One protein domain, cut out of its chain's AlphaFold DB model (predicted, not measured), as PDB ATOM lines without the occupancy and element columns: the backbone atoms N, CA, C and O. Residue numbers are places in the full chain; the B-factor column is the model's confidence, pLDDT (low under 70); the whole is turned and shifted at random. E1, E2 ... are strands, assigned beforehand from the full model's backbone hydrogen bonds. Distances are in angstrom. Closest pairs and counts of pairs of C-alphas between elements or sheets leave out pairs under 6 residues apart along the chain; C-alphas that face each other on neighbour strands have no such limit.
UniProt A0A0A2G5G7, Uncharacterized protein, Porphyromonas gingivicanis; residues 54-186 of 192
ATOM      1  N   THR A  54     151.196 102.648 118.182       85.25
ATOM      2  CA  THR A  54     150.162 103.526 117.629       85.25
ATOM      3  C   THR A  54     150.289 104.920 118.225       85.25
ATOM      4  O   THR A  54     150.252 105.093 119.444       85.25
ATOM      5  N   LEU A  55     150.450 105.911 117.352       86.56
ATOM      6  CA  LEU A  55     150.532 107.325 117.689       86.56
ATOM      7  C   LEU A  55     149.324 108.044 117.100       86.56
ATOM      8  O   LEU A  55     149.056 107.931 115.906       86.56
ATOM      9  N   LEU A  56     148.635 108.825 117.921       87.12
ATOM     10  CA  LEU A  56     147.589 109.729 117.461       87.12
ATOM     11  C   LEU A  56     148.144 111.153 117.430       87.12
ATOM     12  O   LEU A  56     148.618 111.645 118.451       87.12
ATOM     13  N   PHE A  57     148.074 111.813 116.281       88.38
ATOM     14  CA  PHE A  57     148.391 113.229 116.124       88.38
ATOM     15  C   PHE A  57     147.094 114.011 116.023       88.38
ATOM     16  O   PHE A  57     146.231 113.659 115.222       88.38
ATOM     17  N   VAL A  58     146.951 115.066 116.818       85.25
ATOM     18  CA  VAL A  58     145.765 115.929 116.820       85.25
ATOM     19  C   VAL A  58     146.193 117.359 116.501       85.25
ATOM     20  O   VAL A  58     147.048 117.913 117.195       85.25
ATOM     21  N   TYR A  59     145.593 117.950 115.466       75.44
ATOM     22  CA  TYR A  59     145.619 119.393 115.237       75.44
ATOM     23  C   TYR A  59     144.529 120.068 116.075       75.44
ATOM     24  O   TYR A  59     143.399 119.580 116.165       75.44
ATOM     25  N   GLY A  60     144.886 121.193 116.696       63.94
ATOM     26  CA  GLY A  60     143.949 122.063 117.412       63.94
ATOM     27  C   GLY A  60     143.055 122.900 116.483       63.94
ATOM     28  O   GLY A  60     142.831 122.544 115.333       63.94
ATOM     29  N   ASP A  61     142.576 124.041 116.985       56.97
ATOM     30  CA  ASP A  61     141.486 124.854 116.403       56.97
ATOM     31  C   ASP A  61     141.864 125.766 115.200       56.97
ATOM     32  O   ASP A  61     141.160 126.727 114.895       56.97
ATOM     33  N   GLU A  62     142.981 125.507 114.517       55.56
ATOM     34  CA  GLU A  62     143.499 126.288 113.367       55.56
ATOM     35  C   GLU A  62     143.288 125.498 112.050       55.56
ATOM     36  O   GLU A  62     143.028 124.297 112.132       55.56
ATOM     37  N   PRO A  63     143.317 126.120 110.846       53.84
ATOM     38  CA  PRO A  63     142.639 125.585 109.658       53.84
ATOM     39  C   PRO A  63     143.041 124.148 109.314       53.84
ATOM     40  O   PRO A  63     144.210 123.781 109.432       53.84
ATOM     41  N   GLU A  64     142.046 123.365 108.881       55.06
ATOM     42  CA  GLU A  64     142.164 121.950 108.517       55.06
ATOM     43  C   GLU A  64     143.379 121.724 107.607       55.06
ATOM     44  O   GLU A  64     143.410 122.157 106.455       55.06
ATOM     45  N   TYR A  65     144.397 121.046 108.134       63.62
ATOM     46  CA  TYR A  65     145.445 120.467 107.309       63.62
ATOM     47  C   TYR A  65     144.971 119.102 106.846       63.62
ATOM     48  O   TYR A  65     144.586 118.266 107.669       63.62
ATOM     49  N   ASP A  66     145.039 118.864 105.540       77.12
ATOM     50  CA  ASP A  66     144.772 117.542 105.004       77.12
ATOM     51  C   ASP A  66     145.911 116.595 105.401       77.12
ATOM     52  O   ASP A  66     147.012 116.617 104.852       77.12
ATOM     53  N   TRP A  67     145.652 115.769 106.414       83.81
ATOM     54  CA  TRP A  67     146.588 114.754 106.884       83.81
ATOM     55  C   TRP A  67     146.948 113.721 105.807       83.81
ATOM     56  O   TRP A  67     147.963 113.038 105.955       83.81
ATOM     57  N   SER A  68     146.145 113.591 104.745       83.44
ATOM     58  CA  SER A  68     146.417 112.655 103.653       83.44
ATOM     59  C   SER A  68     147.653 113.029 102.828       83.44
ATOM     60  O   SER A  68     148.281 112.136 102.259       83.44
ATOM     61  N   ASP A  69     148.060 114.300 102.860       84.62
ATOM     62  CA  ASP A  69     149.259 114.808 102.190       84.62
ATOM     63  C   ASP A  69     150.540 114.614 103.014       84.62
ATOM     64  O   ASP A  69     151.609 115.064 102.606       84.62
ATOM     65  N   TYR A  70     150.471 113.985 104.188       87.12
ATOM     66  CA  TYR A  70     151.633 113.810 105.055       87.12
ATOM     67  C   TYR A  70     152.145 112.371 105.083       87.12
ATOM     68  O   TYR A  70     151.402 111.389 105.084       87.12
ATOM     69  N   HIS A  71     153.467 112.259 105.178       90.75
ATOM     70  CA  HIS A  71     154.202 111.013 105.305       90.75
ATOM     71  C   HIS A  71     154.944 110.956 106.636       90.75
ATOM     72  O   HIS A  71     155.514 111.947 107.102       90.75
ATOM     73  N   PHE A  72     154.991 109.759 107.216       92.94
ATOM     74  CA  PHE A  72     155.555 109.527 108.538       92.94
ATOM     75  C   PHE A  72     156.727 108.557 108.453       92.94
ATOM     76  O   PHE A  72     156.676 107.554 107.745       92.94
ATOM     77  N   ALA A  73     157.788 108.844 109.198       95.38
ATOM     78  CA  ALA A  73     158.921 107.944 109.334       95.38
ATOM     79  C   ALA A  73     159.385 107.905 110.786       95.38
ATOM     80  O   ALA A  73     159.585 108.947 111.406       95.38
ATOM     81  N   LEU A  74     159.595 106.696 111.296       94.44
ATOM     82  CA  LEU A  74     160.181 106.453 112.606       94.44
ATOM     83  C   LEU A  74     161.495 105.702 112.404       94.44
ATOM     84  O   LEU A  74     161.503 104.609 111.835       94.44
ATOM     85  N   LYS A  75     162.602 106.291 112.845       96.00
ATOM     86  CA  LYS A  75     163.946 105.722 112.715       96.00
ATOM     87  C   LYS A  75     164.500 105.403 114.092       96.00
ATOM     88  O   LYS A  75     164.535 106.288 114.935       96.00
ATOM     89  N   ASN A  76     164.983 104.187 114.320       94.06
ATOM     90  CA  ASN A  76     165.804 103.911 115.495       94.06
ATOM     91  C   ASN A  76     167.169 104.598 115.308       94.06
ATOM     92  O   ASN A  76     167.897 104.299 114.358       94.06
ATOM     93  N   SER A  77     167.498 105.535 116.195       93.62
ATOM     94  CA  SER A  77     168.701 106.365 116.097       93.62
ATOM     95  C   SER A  77     169.993 105.586 116.352       93.62
ATOM     96  O   SER A  77     171.038 105.974 115.843       93.62
ATOM     97  N   GLU A  78     169.927 104.483 117.095       91.56
ATOM     98  CA  GLU A  78     171.091 103.666 117.459       91.56
ATOM     99  C   GLU A  78     171.508 102.735 116.320       91.56
ATOM    100  O   GLU A  78     172.690 102.632 116.006       91.56
ATOM    101  N   VAL A  79     170.540 102.065 115.684       91.88
ATOM    102  CA  VAL A  79     170.816 101.079 114.615       91.88
ATOM    103  C   VAL A  79     170.588 101.622 113.207       91.88
ATOM    104  O   VAL A  79     170.926 100.966 112.227       91.88
ATOM    105  N   GLY A  80     169.995 102.807 113.079       93.88
ATOM    106  CA  GLY A  80     169.779 103.477 111.800       93.88
ATOM    107  C   GLY A  80     168.637 102.921 110.944       93.88
ATOM    108  O   GLY A  80     168.432 103.429 109.843       93.88
ATOM    109  N   LEU A  81     167.892 101.927 111.434       93.56
ATOM    110  CA  LEU A  81     166.782 101.294 110.717       93.56
ATOM    111  C   LEU A  81     165.475 102.073 110.883       93.56
ATOM    112  O   LEU A  81     165.206 102.653 111.936       93.56
ATOM    113  N   TYR A  82     164.634 102.029 109.855       94.31
ATOM    114  CA  TYR A  82     163.297 102.612 109.835       94.31
ATOM    115  C   TYR A  82     162.222 101.566 110.129       94.31
ATOM    116  O   TYR A  82     162.330 100.397 109.748       94.31
ATOM    117  N   ALA A  83     161.159 101.991 110.803       92.38
ATOM    118  CA  ALA A  83     159.970 101.182 111.020       92.38
ATOM    119  C   ALA A  83     159.058 101.199 109.783       92.38
ATOM    120  O   ALA A  83     158.797 102.281 109.252       92.38
ATOM    121  N   PRO A  84     158.514 100.048 109.346       92.19
ATOM    122  CA  PRO A  84     157.344 100.048 108.474       92.19
ATOM    123  C   PRO A  84     156.142 100.643 109.224       92.19
ATOM    124  O   PRO A  84     156.052 100.519 110.448       92.19
ATOM    125  N   TYR A  85     155.201 101.250 108.505       92.19
ATOM    126  CA  TYR A  85     153.981 101.807 109.096       92.19
ATOM    127  C   TYR A  85     152.746 101.460 108.265       92.19
ATOM    128  O   TYR A  85     152.826 101.348 107.041       92.19
ATOM    129  N   GLU A  86     151.616 101.250 108.935       91.81
ATOM    130  CA  GLU A  86     150.331 100.965 108.287       91.81
ATOM    131  C   GLU A  86     149.749 102.216 107.623       91.81
ATOM    132  O   GLU A  86     150.147 103.344 107.919       91.81
ATOM    133  N   LYS A  87     148.764 102.021 106.737       91.62
ATOM    134  CA  LYS A  87     147.998 103.135 106.172       91.62
ATOM    135  C   LYS A  87     147.386 103.968 107.313       91.62
ATOM    136  O   LYS A  87     146.608 103.404 108.083       91.62
ATOM    137  N   PRO A  88     147.695 105.276 107.413       91.38
ATOM    138  CA  PRO A  88     147.165 106.105 108.487       91.38
ATOM    139  C   PRO A  88     145.635 106.171 108.474       91.38
ATOM    140  O   PRO A  88     145.013 106.201 107.406       91.38
ATOM    141  N   ILE A  89     145.032 106.222 109.661       90.38
ATOM    142  CA  ILE A  89     143.587 106.408 109.822       90.38
ATOM    143  C   ILE A  89     143.330 107.900 110.010       90.38
ATOM    144  O   ILE A  89     143.791 108.507 110.976       90.38
ATOM    145  N   LEU A  90     142.603 108.490 109.064       89.88
ATOM    146  CA  LEU A  90     142.306 109.919 109.050       89.88
ATOM    147  C   LEU A  90     141.023 110.200 109.840       89.88
ATOM    148  O   LEU A  90     139.976 109.608 109.581       89.88
ATOM    149  N   GLY A  91     141.114 111.120 110.796       86.19
ATOM    150  CA  GLY A  91     139.987 111.749 111.476       86.19
ATOM    151  C   GLY A  91     139.816 113.197 111.017       86.19
ATOM    152  O   GLY A  91     140.607 113.710 110.232       86.19
ATOM    153  N   ARG A  92     138.788 113.884 111.532       79.69
ATOM    154  CA  ARG A  92     138.490 115.277 111.143       79.69
ATOM    155  C   ARG A  92     139.663 116.229 111.406       79.69
ATOM    156  O   ARG A  92     139.970 117.060 110.570       79.69
ATOM    157  N   ASN A  93     140.303 116.109 112.563       81.62
ATOM    158  CA  ASN A  93     141.437 116.940 112.976       81.62
ATOM    159  C   ASN A  93     142.611 116.093 113.473       81.62
ATOM    160  O   ASN A  93     143.490 116.578 114.181       81.62
ATOM    161  N   SER A  94     142.627 114.809 113.133       87.19
ATOM    162  CA  SER A  94     143.594 113.875 113.680       87.19
ATOM    163  C   SER A  94     144.042 112.859 112.652       87.19
ATOM    164  O   SER A  94     143.316 112.547 111.713       87.19
ATOM    165  N   VAL A  95     145.208 112.281 112.886       89.94
ATOM    166  CA  VAL A  95     145.683 111.114 112.155       89.94
ATOM    167  C   VAL A  95     146.272 110.116 113.130       89.94
ATOM    168  O   VAL A  95     147.072 110.463 113.999       89.94
ATOM    169  N   GLU A  96     145.849 108.869 112.999       90.94
ATOM    170  CA  GLU A  96     146.417 107.747 113.726       90.94
ATOM    171  C   GLU A  96     147.421 107.025 112.827       90.94
ATOM    172  O   GLU A  96     147.110 106.671 111.686       90.94
ATOM    173  N   VAL A  97     148.632 106.817 113.339       90.88
ATOM    174  CA  VAL A  97     149.732 106.162 112.630       90.88
ATOM    175  C   VAL A  97     150.248 105.009 113.472       90.88
ATOM    176  O   VAL A  97     150.631 105.193 114.626       90.88
ATOM    177  N   THR A  98     150.300 103.823 112.874       89.44
ATOM    178  CA  THR A  98     150.729 102.597 113.550       89.44
ATOM    179  C   THR A  98     152.046 102.104 112.958       89.44
ATOM    180  O   THR A  98     152.121 101.800 111.766       89.44
ATOM    181  N   PHE A  99     153.085 102.017 113.791       89.81
ATOM    182  CA  PHE A  99     154.437 101.596 113.417       89.81
ATOM    183  C   PHE A  99     154.761 100.177 113.891       89.81
ATOM    184  O   PHE A  99     154.497  99.793 115.035       89.81
ATOM    185  N   GLY A 100     155.414  99.419 113.013       88.44
ATOM    186  CA  GLY A 100     156.070  98.164 113.359       88.44
ATOM    187  C   GLY A 100     157.458  98.378 113.962       88.44
ATOM    188  O   GLY A 100     157.893  99.501 114.213       88.44
ATOM    189  N   ILE A 101     158.186  97.282 114.148       87.00
ATOM    190  CA  ILE A 101     159.566  97.317 114.640       87.00
ATOM    191  C   ILE A 101     160.499  97.862 113.539       87.00
ATOM    192  O   ILE A 101     160.413  97.404 112.390       87.00
ATOM    193  N   PRO A 102     161.426  98.785 113.865       89.94
ATOM    194  CA  PRO A 102     162.489  99.220 112.963       89.94
ATOM    195  C   PRO A 102     163.249  98.051 112.325       89.94
ATOM    196  O   PRO A 102     163.914  97.277 113.009       89.94
ATOM    197  N   SER A 103     163.134  97.912 111.005       90.25
ATOM    198  CA  SER A 103     163.679  96.777 110.240       90.25
ATOM    199  C   SER A 103     164.108  97.132 108.813       90.25
ATOM    200  O   SER A 103     164.813  96.356 108.173       90.25
ATOM    201  N   LEU A 104     163.714  98.303 108.310       92.31
ATOM    202  CA  LEU A 104     164.002  98.745 106.952       92.31
ATOM    203  C   LEU A 104     165.307  99.544 106.927       92.31
ATOM    204  O   LEU A 104     165.496 100.454 107.732       92.31
ATOM    205  N   ALA A 105     166.200  99.237 105.988       94.44
ATOM    206  CA  ALA A 105     167.419 100.024 105.787       94.44
ATOM    207  C   ALA A 105     167.124 101.411 105.183       94.44
ATOM    208  O   ALA A 105     167.854 102.371 105.422       94.44
ATOM    209  N   GLU A 106     166.033 101.519 104.426       93.69
ATOM    210  CA  GLU A 106     165.616 102.737 103.736       93.69
ATOM    211  C   GLU A 106     164.355 103.333 104.365       93.69
ATOM    212  O   GLU A 106     163.550 102.634 104.989       93.69
ATOM    213  N   LYS A 107     164.182 104.649 104.195       93.06
ATOM    214  CA  LYS A 107     162.998 105.369 104.673       93.06
ATOM    215  C   LYS A 107     161.759 104.858 103.918       93.06
ATOM    216  O   LYS A 107     161.760 104.913 102.689       93.06
ATOM    217  N   PRO A 108     160.688 104.421 104.606       88.12
ATOM    218  CA  PRO A 108     159.465 104.004 103.933       88.12
ATOM    219  C   PRO A 108     158.806 105.211 103.254       88.12
ATOM    220  O   PRO A 108     158.482 106.203 103.909       88.12
ATOM    221  N   LEU A 109     158.621 105.129 101.935       83.31
ATOM    222  CA  LEU A 109     157.971 106.182 101.145       83.31
ATOM    223  C   LEU A 109     156.446 106.066 101.171       83.31
ATOM    224  O   LEU A 109     155.742 107.065 101.075       83.31
ATOM    225  N   THR A 110     155.932 104.850 101.323       86.94
ATOM    226  CA  THR A 110     154.502 104.557 101.342       86.94
ATOM    227  C   THR A 110     154.159 103.669 102.535       86.94
ATOM    228  O   THR A 110     155.017 102.910 103.005       86.94
ATOM    229  N   PRO A 111     152.921 103.753 103.050       90.12
ATOM    230  CA  PRO A 111     152.458 102.825 104.067       90.12
ATOM    231  C   PRO A 111     152.394 101.401 103.513       90.12
ATOM    232  O   PRO A 111     152.121 101.182 102.329       90.12
ATOM    233  N   THR A 112     152.585 100.415 104.385       86.56
ATOM    234  CA  THR A 112     152.340  99.016 104.039       86.56
ATOM    235  C   THR A 112     150.843  98.693 104.070       86.56
ATOM    236  O   THR A 112     150.087  99.205 104.895       86.56
ATOM    237  N   ASN A 113     150.420  97.797 103.174       81.06
ATOM    238  CA  ASN A 113     149.072  97.216 103.167       81.06
ATOM    239  C   ASN A 113     148.938  96.030 104.138       81.06
ATOM    240  O   ASN A 113     147.849  95.490 104.316       81.06
ATOM    241  N   GLN A 114     150.051  95.578 104.719       80.38
ATOM    242  CA  GLN A 114     150.079  94.487 105.685       80.38
ATOM    243  C   GLN A 114     150.004  95.046 107.098       80.38
ATOM    244  O   GLN A 114     150.603  96.078 107.391       80.38
ATOM    245  N   SER A 115     149.322  94.329 107.991       79.88
ATOM    246  CA  SER A 115     149.316  94.732 109.391       79.88
ATOM    247  C   SER A 115     150.711  94.557 109.995       79.88
ATOM    248  O   SER A 115     151.296  93.476 109.919       79.88
ATOM    249  N   VAL A 116     151.236  95.604 110.630       78.06
ATOM    250  CA  VAL A 116     152.598  95.655 111.190       78.06
ATOM    251  C   VAL A 116     152.689  95.027 112.582       78.06
ATOM    252  O   VAL A 116     153.536  95.412 113.384       78.06
ATOM    253  N   LYS A 117     151.839  94.031 112.868       63.59
ATOM    254  CA  LYS A 117     151.766  93.259 114.125       63.59
ATOM    255  C   LYS A 117     153.014  92.394 114.348       63.59
ATOM    256  O   LYS A 117     152.936  91.171 114.446       63.59
ATOM    257  N   ALA A 118     154.180  93.016 114.434       60.34
ATOM    258  CA  ALA A 118     155.374  92.411 114.989       60.34
ATOM    259  C   ALA A 118     155.356  92.642 116.505       60.34
ATOM    260  O   ALA A 118     155.094  93.750 116.971       60.34
ATOM    261  N   MET A 119     155.591  91.578 117.275       61.25
ATOM    262  CA  MET A 119     155.736  91.673 118.725       61.25
ATOM    263  C   MET A 119     157.014  92.445 119.028       61.25
ATOM    264  O   MET A 119     158.109  91.898 118.897       61.25
ATOM    265  N   TRP A 120     156.857  93.715 119.398       68.69
ATOM    266  CA  TRP A 120     157.910  94.502 120.021       68.69
ATOM    267  C   TRP A 120     158.508  93.698 121.184       68.69
ATOM    268  O   TRP A 120     157.796  92.958 121.873       68.69
ATOM    269  N   GLY A 121     159.830  93.747 121.327       64.19
ATOM    270  CA  GLY A 121     160.575  92.853 122.201       64.19
ATOM    271  C   GLY A 121     160.268  93.042 123.687       64.19
ATOM    272  O   GLY A 121     159.480  93.885 124.115       64.19
ATOM    273  N   VAL A 122     160.895  92.203 124.511       63.56
ATOM    274  CA  VAL A 122     160.672  92.216 125.966       63.56
ATOM    275  C   VAL A 122     161.673  93.123 126.693       63.56
ATOM    276  O   VAL A 122     161.396  93.519 127.819       63.56
ATOM    277  N   GLN A 123     162.826  93.456 126.091       58.94
ATOM    278  CA  GLN A 123     163.896  94.198 126.779       58.94
ATOM    279  C   GLN A 123     164.834  94.959 125.830       58.94
ATOM    280  O   GLN A 123     166.000  94.591 125.675       58.94
ATOM    281  N   LYS A 124     164.352  96.046 125.222       79.19
ATOM    282  CA  LYS A 124     165.216  97.086 124.640       79.19
ATOM    283  C   LYS A 124     164.582  98.454 124.872       79.19
ATOM    284  O   LYS A 124     163.410  98.647 124.577       79.19
ATOM    285  N   SER A 125     165.350  99.389 125.420       85.44
ATOM    286  CA  SER A 125     165.008 100.811 125.364       85.44
ATOM    287  C   SER A 125     165.866 101.438 124.288       85.44
ATOM    288  O   SER A 125     167.052 101.120 124.229       85.44
ATOM    289  N   TYR A 126     165.281 102.294 123.462       88.69
ATOM    290  CA  TYR A 126     166.035 102.989 122.435       88.69
ATOM    291  C   TYR A 126     165.454 104.362 122.113       88.69
ATOM    292  O   TYR A 126     164.271 104.634 122.345       88.69
ATOM    293  N   THR A 127     166.295 105.218 121.540       92.88
ATOM    294  CA  THR A 127     165.869 106.520 121.020       92.88
ATOM    295  C   THR A 127     165.431 106.400 119.566       92.88
ATOM    296  O   THR A 127     166.160 105.878 118.718       92.88
ATOM    297  N   ALA A 128     164.246 106.914 119.255       94.00
ATOM    298  CA  ALA A 128     163.717 106.988 117.906       94.00
ATOM    299  C   ALA A 128     163.576 108.436 117.441       94.00
ATOM    300  O   ALA A 128     163.092 109.285 118.183       94.00
ATOM    301  N   LEU A 129     163.935 108.711 116.192       95.69
ATOM    302  CA  LEU A 129     163.626 109.966 115.524       95.69
ATOM    303  C   LEU A 129     162.327 109.800 114.735       95.69
ATOM    304  O   LEU A 129     162.274 109.006 113.790       95.69
ATOM    305  N   LEU A 130     161.294 110.557 115.104       95.12
ATOM    306  CA  LEU A 130     160.088 110.691 114.301       95.12
ATOM    307  C   LEU A 130     160.236 111.891 113.361       95.12
ATOM    308  O   LEU A 130     160.612 112.988 113.775       95.12
ATOM    309  N   THR A 131     159.908 111.689 112.090       93.81
ATOM    310  CA  THR A 131     159.872 112.732 111.065       93.81
ATOM    311  C   THR A 131     158.517 112.732 110.374       93.81
ATOM    312  O   THR A 131     158.026 111.679 109.962       93.81
ATOM    313  N   ILE A 132     157.950 113.924 110.209       91.31
ATOM    314  CA  ILE A 132     156.740 114.181 109.435       91.31
ATOM    315  C   ILE A 132     157.140 115.019 108.220       91.31
ATOM    316  O   ILE A 132     157.773 116.070 108.364       91.31
ATOM    317  N   ALA A 133     156.800 114.542 107.030       89.31
ATOM    318  CA  ALA A 133     157.066 115.213 105.763       89.31
ATOM    319  C   ALA A 133     155.762 115.450 104.996       89.31
ATOM    320  O   ALA A 133     154.804 114.714 105.198       89.31
ATOM    321  N   ASP A 134     155.729 116.464 104.138       86.56
ATOM    322  CA  ASP A 134     154.612 116.682 103.208       86.56
ATOM    323  C   ASP A 134     154.679 115.747 101.985       86.56
ATOM    324  O   ASP A 134     155.615 114.953 101.846       86.56
ATOM    325  N   ALA A 135     153.715 115.882 101.071       84.25
ATOM    326  CA  ALA A 135     153.574 115.080  99.856       84.25
ATOM    327  C   ALA A 135     154.759 115.217  98.883       84.25
ATOM    328  O   ALA A 135     154.972 114.360  98.027       84.25
ATOM    329  N   GLN A 136     155.556 116.285  99.010       85.06
ATOM    330  CA  GLN A 136     156.784 116.494  98.235       85.06
ATOM    331  C   GLN A 136     158.007 115.867  98.924       85.06
ATOM    332  O   GLN A 136     159.117 115.903  98.391       85.06
ATOM    333  N   GLY A 137     157.827 115.300 100.119       84.25
ATOM    334  CA  GLY A 137     158.883 114.737 100.945       84.25
ATOM    335  C   GLY A 137     159.661 115.774 101.757       84.25
ATOM    336  O   GLY A 137     160.640 115.399 102.412       84.25
ATOM    337  N   LYS A 138     159.250 117.052 101.764       86.31
ATOM    338  CA  LYS A 138     159.902 118.098 102.564       86.31
ATOM    339  C   LYS A 138     159.532 117.918 104.034       86.31
ATOM    340  O   LYS A 138     158.364 117.792 104.391       86.31
ATOM    341  N   GLU A 139     160.549 117.886 104.895       89.19
ATOM    342  CA  GLU A 139     160.386 117.770 106.348       89.19
ATOM    343  C   GLU A 139     159.596 118.971 106.885       89.19
ATOM    344  O   GLU A 139     159.985 120.124 106.695       89.19
ATOM    345  N   ARG A 140     158.481 118.683 107.561       86.44
ATOM    346  CA  ARG A 140     157.604 119.673 108.201       86.44
ATOM    347  C   ARG A 140     157.774 119.688 109.708       86.44
ATOM    348  O   ARG A 140     157.662 120.742 110.324       86.44
ATOM    349  N   GLY A 141     158.152 118.556 110.291       89.12
ATOM    350  CA  GLY A 141     158.626 118.536 111.661       89.12
ATOM    351  C   GLY A 141     159.307 117.241 112.045       89.12
ATOM    352  O   GLY A 141     159.162 116.206 111.390       89.12
ATOM    353  N   ARG A 142     160.064 117.319 113.134       93.38
ATOM    354  CA  ARG A 142     160.746 116.177 113.731       93.38
ATOM    355  C   ARG A 142     160.868 116.312 115.240       93.38
ATOM    356  O   ARG A 142     160.965 117.427 115.746       93.38
ATOM    357  N   PHE A 143     160.908 115.182 115.930       92.50
ATOM    358  CA  PHE A 143     161.233 115.094 117.352       92.50
ATOM    359  C   PHE A 143     161.774 113.709 117.695       92.50
ATOM    360  O   PHE A 143     161.588 112.743 116.952       92.50
ATOM    361  N   GLU A 144     162.453 113.628 118.829       93.00
ATOM    362  CA  GLU A 144     162.988 112.392 119.379       93.00
ATOM    363  C   GLU A 144     162.030 111.801 120.408       93.00
ATOM    364  O   GLU A 144     161.375 112.526 121.156       93.00
ATOM    365  N   LEU A 145     161.967 110.472 120.440       92.06
ATOM    366  CA  LEU A 145     161.165 109.674 121.354       92.06
ATOM    367  C   LEU A 145     162.050 108.658 122.063       92.06
ATOM    368  O   LEU A 145     162.768 107.905 121.410       92.06
ATOM    369  N   GLY A 146     161.940 108.578 123.384       90.38
ATOM    370  CA  GLY A 146     162.446 107.426 124.124       90.38
ATOM    371  C   GLY A 146     161.402 106.323 124.133       90.38
ATOM    372  O   GLY A 146     160.333 106.524 124.709       90.38
ATOM    373  N   ILE A 147     161.701 105.168 123.539       88.31
ATOM    374  CA  ILE A 147     160.790 104.019 123.489       88.31
ATOM    375  C   ILE A 147     161.351 102.897 124.361       88.31
ATOM    376  O   ILE A 147     162.505 102.510 124.196       88.31
ATOM    377  N   THR A 148     160.537 102.345 125.262       85.81
ATOM    378  CA  THR A 148     160.841 101.081 125.949       85.81
ATOM    379  C   THR A 148     159.944  99.979 125.424       85.81
ATOM    380  O   THR A 148     158.719 100.079 125.466       85.81
ATOM    381  N   GLU A 149     160.567  98.897 124.971       80.06
ATOM    382  CA  GLU A 149     159.886  97.662 124.616       80.06
ATOM    383  C   GLU A 149     159.704  96.810 125.877       80.06
ATOM    384  O   GLU A 149     160.656  96.210 126.377       80.06
ATOM    385  N   ASN A 150     158.484  96.768 126.408       71.44
ATOM    386  CA  ASN A 150     158.104  95.833 127.466       71.44
ATOM    387  C   ASN A 150     156.828  95.117 127.040       71.44
ATOM    388  O   ASN A 150     155.745  95.408 127.553       71.44
ATOM    389  N   LYS A 151     156.950  94.227 126.045       68.12
ATOM    390  CA  LYS A 151     155.837  93.545 125.360       68.12
ATOM    391  C   LYS A 151     154.976  94.461 124.473       68.12
ATOM    392  O   LYS A 151     154.488  94.028 123.433       68.12
ATOM    393  N   VAL A 152     154.809  95.713 124.890       72.50
ATOM    394  CA  VAL A 152     154.177  96.820 124.171       72.50
ATOM    395  C   VAL A 152     155.180  97.977 124.155       72.50
ATOM    396  O   VAL A 152     155.826  98.214 125.183       72.50
ATOM    397  N   PRO A 153     155.356  98.687 123.029       77.00
ATOM    398  CA  PRO A 153     156.203  99.870 122.999       77.00
ATOM    399  C   PRO A 153     155.559 101.003 123.808       77.00
ATOM    400  O   PRO A 153     154.409 101.377 123.575       77.00
ATOM    401  N   VAL A 154     156.310 101.563 124.754       81.38
ATOM    402  CA  VAL A 154     155.890 102.696 125.591       81.38
ATOM    403  C   VAL A 154     156.778 103.897 125.305       81.38
ATOM    404  O   VAL A 154     157.998 103.762 125.242       81.38
ATOM    405  N   ILE A 155     156.169 105.075 125.159       85.88
ATOM    406  CA  ILE A 155     156.886 106.343 124.999       85.88
ATOM    407  C   ILE A 155     157.185 106.918 126.383       85.88
ATOM    408  O   ILE A 155     156.274 107.327 127.106       85.88
ATOM    409  N   ASN A 156     158.463 106.974 126.738       84.88
ATOM    410  CA  ASN A 156     158.920 107.456 128.040       84.88
ATOM    411  C   ASN A 156     159.160 108.964 128.056       84.88
ATOM    412  O   ASN A 156     158.929 109.615 129.070       84.88
ATOM    413  N   TYR A 157     159.652 109.515 126.945       86.19
ATOM    414  CA  TYR A 157     159.923 110.940 126.811       86.19
ATOM    415  C   TYR A 157     159.827 111.389 125.353       86.19
ATOM    416  O   TYR A 157     159.840 110.568 124.431       86.19
ATOM    417  N   MET A 158     159.770 112.707 125.176       90.81
ATOM    418  CA  MET A 158     159.841 113.398 123.894       90.81
ATOM    419  C   MET A 158     160.782 114.602 124.023       90.81
ATOM    420  O   MET A 158     160.703 115.315 125.023       90.81
ATOM    421  N   ASP A 159     161.630 114.841 123.021       89.88
ATOM    422  CA  ASP A 159     162.526 116.005 122.972       89.88
ATOM    423  C   ASP A 159     162.716 116.535 121.532       89.88
ATOM    424  O   ASP A 159     162.394 115.865 120.550       89.88
ATOM    425  N   GLY A 160     163.229 117.759 121.380       83.75
ATOM    426  CA  GLY A 160     163.746 118.262 120.105       83.75
ATOM    427  C   GLY A 160     162.700 118.529 119.015       83.75
ATOM    428  O   GLY A 160     163.008 118.335 117.840       83.75
ATOM    429  N   ALA A 161     161.494 118.986 119.380       86.88
ATOM    430  CA  ALA A 161     160.365 119.244 118.472       86.88
ATOM    431  C   ALA A 161     160.565 120.411 117.485       86.88
ATOM    432  O   ALA A 161     159.953 121.474 117.591       86.88
ATOM    433  N   LYS A 162     161.409 120.202 116.473       88.50
ATOM    434  CA  LYS A 162     161.665 121.167 115.397       88.50
ATOM    435  C   LYS A 162     160.547 121.153 114.360       88.50
ATOM    436  O   LYS A 162     159.998 120.102 114.043       88.50
ATOM    437  N   GLY A 163     160.258 122.324 113.795       83.44
ATOM    438  CA  GLY A 163     159.185 122.509 112.812       83.44
ATOM    439  C   GLY A 163     157.805 122.716 113.435       83.44
ATOM    440  O   GLY A 163     156.869 123.072 112.728       83.44
ATOM    441  N   PHE A 164     157.684 122.592 114.759       82.56
ATOM    442  CA  PHE A 164     156.433 122.769 115.485       82.56
ATOM    443  C   PHE A 164     156.399 124.084 116.268       82.56
ATOM    444  O   PHE A 164     157.379 124.463 116.907       82.56
ATOM    445  N   ARG A 165     155.236 124.737 116.256       80.31
ATOM    446  CA  ARG A 165     154.831 125.775 117.210       80.31
ATOM    447  C   ARG A 165     154.395 125.155 118.538       80.31
ATOM    448  O   ARG A 165     154.658 125.721 119.594       80.31
ATOM    449  N   LEU A 166     153.747 123.992 118.474       81.06
ATOM    450  CA  LEU A 166     153.372 123.163 119.617       81.06
ATOM    451  C   LEU A 166     153.632 121.703 119.259       81.06
ATOM    452  O   LEU A 166     153.200 121.238 118.211       81.06
ATOM    453  N   CYS A 167     154.311 120.977 120.134       86.50
ATOM    454  CA  CYS A 167     154.360 119.524 120.100       86.50
ATOM    455  C   CYS A 167     154.451 119.052 121.545       86.50
ATOM    456  O   CYS A 167     155.406 119.409 122.240       86.50
ATOM    457  N   ARG A 168     153.448 118.316 122.025       85.31
ATOM    458  CA  ARG A 168     153.473 117.739 123.372       85.31
ATOM    459  C   ARG A 168     152.923 116.325 123.383       85.31
ATOM    460  O   ARG A 168     151.886 116.054 122.784       85.31
ATOM    461  N   LEU A 169     153.611 115.455 124.114       85.62
ATOM    462  CA  LEU A 169     153.125 114.128 124.463       85.62
ATOM    463  C   LEU A 169     152.092 114.254 125.587       85.62
ATOM    464  O   LEU A 169     152.408 114.745 126.672       85.62
ATOM    465  N   VAL A 170     150.876 113.777 125.345       82.12
ATOM    466  CA  VAL A 170     149.830 113.662 126.360       82.12
ATOM    467  C   VAL A 170     149.699 112.196 126.757       82.12
ATOM    468  O   VAL A 170     149.189 111.361 126.005       82.12
ATOM    469  N   GLN A 171     150.178 111.879 127.960       72.25
ATOM    470  CA  GLN A 171     149.989 110.562 128.559       72.25
ATOM    471  C   GLN A 171     148.556 110.444 129.085       72.25
ATOM    472  O   GLN A 171     148.089 111.274 129.863       72.25
ATOM    473  N   GLN A 172     147.844 109.410 128.647       65.31
ATOM    474  CA  GLN A 172     146.503 109.102 129.134       65.31
ATOM    475  C   GLN A 172     146.623 108.232 130.389       65.31
ATOM    476  O   GLN A 172     147.280 107.197 130.373       65.31
ATOM    477  N   SER A 173     145.963 108.630 131.475       53.84
ATOM    478  CA  SER A 173     145.894 107.844 132.716       53.84
ATOM    479  C   SER A 173     144.845 106.727 132.673       53.84
ATOM    480  O   SER A 173     144.747 105.935 133.608       53.84
ATOM    481  N   THR A 174     144.035 106.664 131.609       53.78
ATOM    482  CA  THR A 174     142.948 105.688 131.474       53.78
ATOM    483  C   THR A 174     143.378 104.481 130.633       53.78
ATOM    484  O   THR A 174     144.018 104.655 129.598       53.78
ATOM    485  N   PRO A 175     142.993 103.250 131.023       48.28
ATOM    486  CA  PRO A 175     143.540 102.006 130.463       48.28
ATOM    487  C   PRO A 175     143.137 101.701 129.009       48.28
ATOM    488  O   PRO A 175     143.571 100.695 128.459       48.28
ATOM    489  N   TYR A 176     142.316 102.546 128.377       50.19
ATOM    490  CA  TYR A 176     141.746 102.298 127.045       50.19
ATOM    491  C   TYR A 176     142.136 103.339 125.995       50.19
ATOM    492  O   TYR A 176     141.589 103.325 124.893       50.19
ATOM    493  N   ARG A 177     143.033 104.276 126.319       56.72
ATOM    494  CA  ARG A 177     143.437 105.332 125.389       56.72
ATOM    495  C   ARG A 177     144.947 105.329 125.208       56.72
ATOM    496  O   ARG A 177     145.693 105.413 126.178       56.72
ATOM    497  N   PHE A 178     145.376 105.235 123.954       60.22
ATOM    498  CA  PHE A 178     146.779 105.355 123.579       60.22
ATOM    499  C   PHE A 178     147.308 106.755 123.929       60.22
ATOM    500  O   PHE A 178     146.541 107.724 123.880       60.22
ATOM    501  N   PRO A 179     148.600 106.896 124.278       68.00
ATOM    502  CA  PRO A 179     149.222 108.213 124.343       68.00
ATOM    503  C   PRO A 179     149.084 108.913 122.986       68.00
ATOM    504  O   PRO A 179     149.159 108.276 121.934       68.00
ATOM    505  N   TYR A 180     148.883 110.227 123.007       76.88
ATOM    506  CA  TYR A 180     148.725 111.014 121.787       76.88
ATOM    507  C   TYR A 180     149.610 112.258 121.814       76.88
ATOM    508  O   TYR A 180     150.029 112.722 122.876       76.88
ATOM    509  N   PHE A 181     149.909 112.779 120.630       82.75
ATOM    510  CA  PHE A 181     150.641 114.015 120.429       82.75
ATOM    511  C   PHE A 181     149.680 115.111 119.990       82.75
ATOM    512  O   PHE A 181     148.952 114.970 119.007       82.75
ATOM    513  N   GLU A 182     149.720 116.233 120.693       83.44
ATOM    514  CA  GLU A 182     149.129 117.469 120.189       83.44
ATOM    515  C   GLU A 182     150.195 118.222 119.417       83.44
ATOM    516  O   GLU A 182     151.273 118.491 119.959       83.44
ATOM    517  N   VAL A 183     149.900 118.537 118.157       82.19
ATOM    518  CA  VAL A 183     150.872 119.122 117.237       82.19
ATOM    519  C   VAL A 183     150.315 120.350 116.526       82.19
ATOM    520  O   VAL A 183     149.147 120.419 116.155       82.19
ATOM    521  N   GLN A 184     151.183 121.333 116.313       79.75
ATOM    522  CA  GLN A 184     150.944 122.516 115.497       79.75
ATOM    523  C   GLN A 184     152.254 122.860 114.795       79.75
ATOM    524  O   GLN A 184     153.250 123.099 115.474       79.75
ATOM    525  N   PHE A 185     152.284 122.895 113.463       75.75
ATOM    526  CA  PHE A 185     153.482 123.297 112.724       75.75
ATOM    527  C   PHE A 185     153.751 124.807 112.847       75.75
ATOM    528  O   PHE A 185     152.846 125.606 113.102       75.75
ATOM    529  N   ASN A 186     155.011 125.206 112.682       69.56
ATOM    530  CA  ASN A 186     155.410 126.608 112.584       69.56
ATOM    531  C   ASN A 186     154.862 127.198 111.281       69.56
ATOM    532  O   ASN A 186     155.509 127.078 110.256       69.56
TER     533      ASN A 186
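This is residues 54 to 186 of the 192 residues of an uncharacterized protein of Porphyromonas gingivicanis (UniProt A0A0A2G5G7). What shape do these coordinates make? They make a sandwich of two twisted sheets, E2 E4 E5 E6 and E3 E1 E8 E7, with edge strands E6 and E7 joined along one side and the long links around E2 and E3 at the other. What is it built of? The 133 printed residues include eight named strands, E1 to E8 in chain order, and no named helix, so the class is all strand; the first sheet is antiparallel, the second mixed. How large is it? It is compact and rounded, with a radius of gyration of the C-alphas of 14.0 A and spans of 41 by 35 by 27 A.

How is the first sheet ordered? E2, residues 70 to 76, is the antiparallel neighbour of E4, residues 124 to 134, with N 73 and O 131 2.9 A apart. E4, E5, residues 139 to 150, and E6, residues 152 to 162, form a meander, each strand the antiparallel neighbour of the one before; N 128 and O 145 are 2.8 A apart, N 146 and O 157 3.1 A. And the second? E3, residues 94 to 99, is antiparallel to E1, residues 54 to 59, with N 57 and O 95 at 2.8 A; E1 is parallel to E8, residues 180 to 185, with N 181 and O 56 at 2.8 A; E8 and E7, residues 164 to 170, are a hairpin, with N 182 and O 168 at 3.0 A. How do the sheets meet? They are face to face, the parts that face each other 9.1 A centre to centre and the strands of the one sheet at 15 degrees to those of the other; the closest C-alphas of E6 and E7, those of Ala 161 and Cys 167, are 6.2 A apart.

Where do the strands begin and end? C-alpha 54 of E1 is at (150.162, 103.526, 117.629), and C-alpha 185 of E8 at (153.482, 123.297, 112.724). Which are long? E4 measures 30.9 A, E5 30.5 A and E6, which bends by 64 degrees at residue 159, 26.9 A.

Is anything missing? The printed part has no cut; the links E2 to E3 and E3 to E4 are long. Where is confidence low? Residues 60 to 65, 117 to 123, 151, 172 to 179 and 186 have pLDDT under 70.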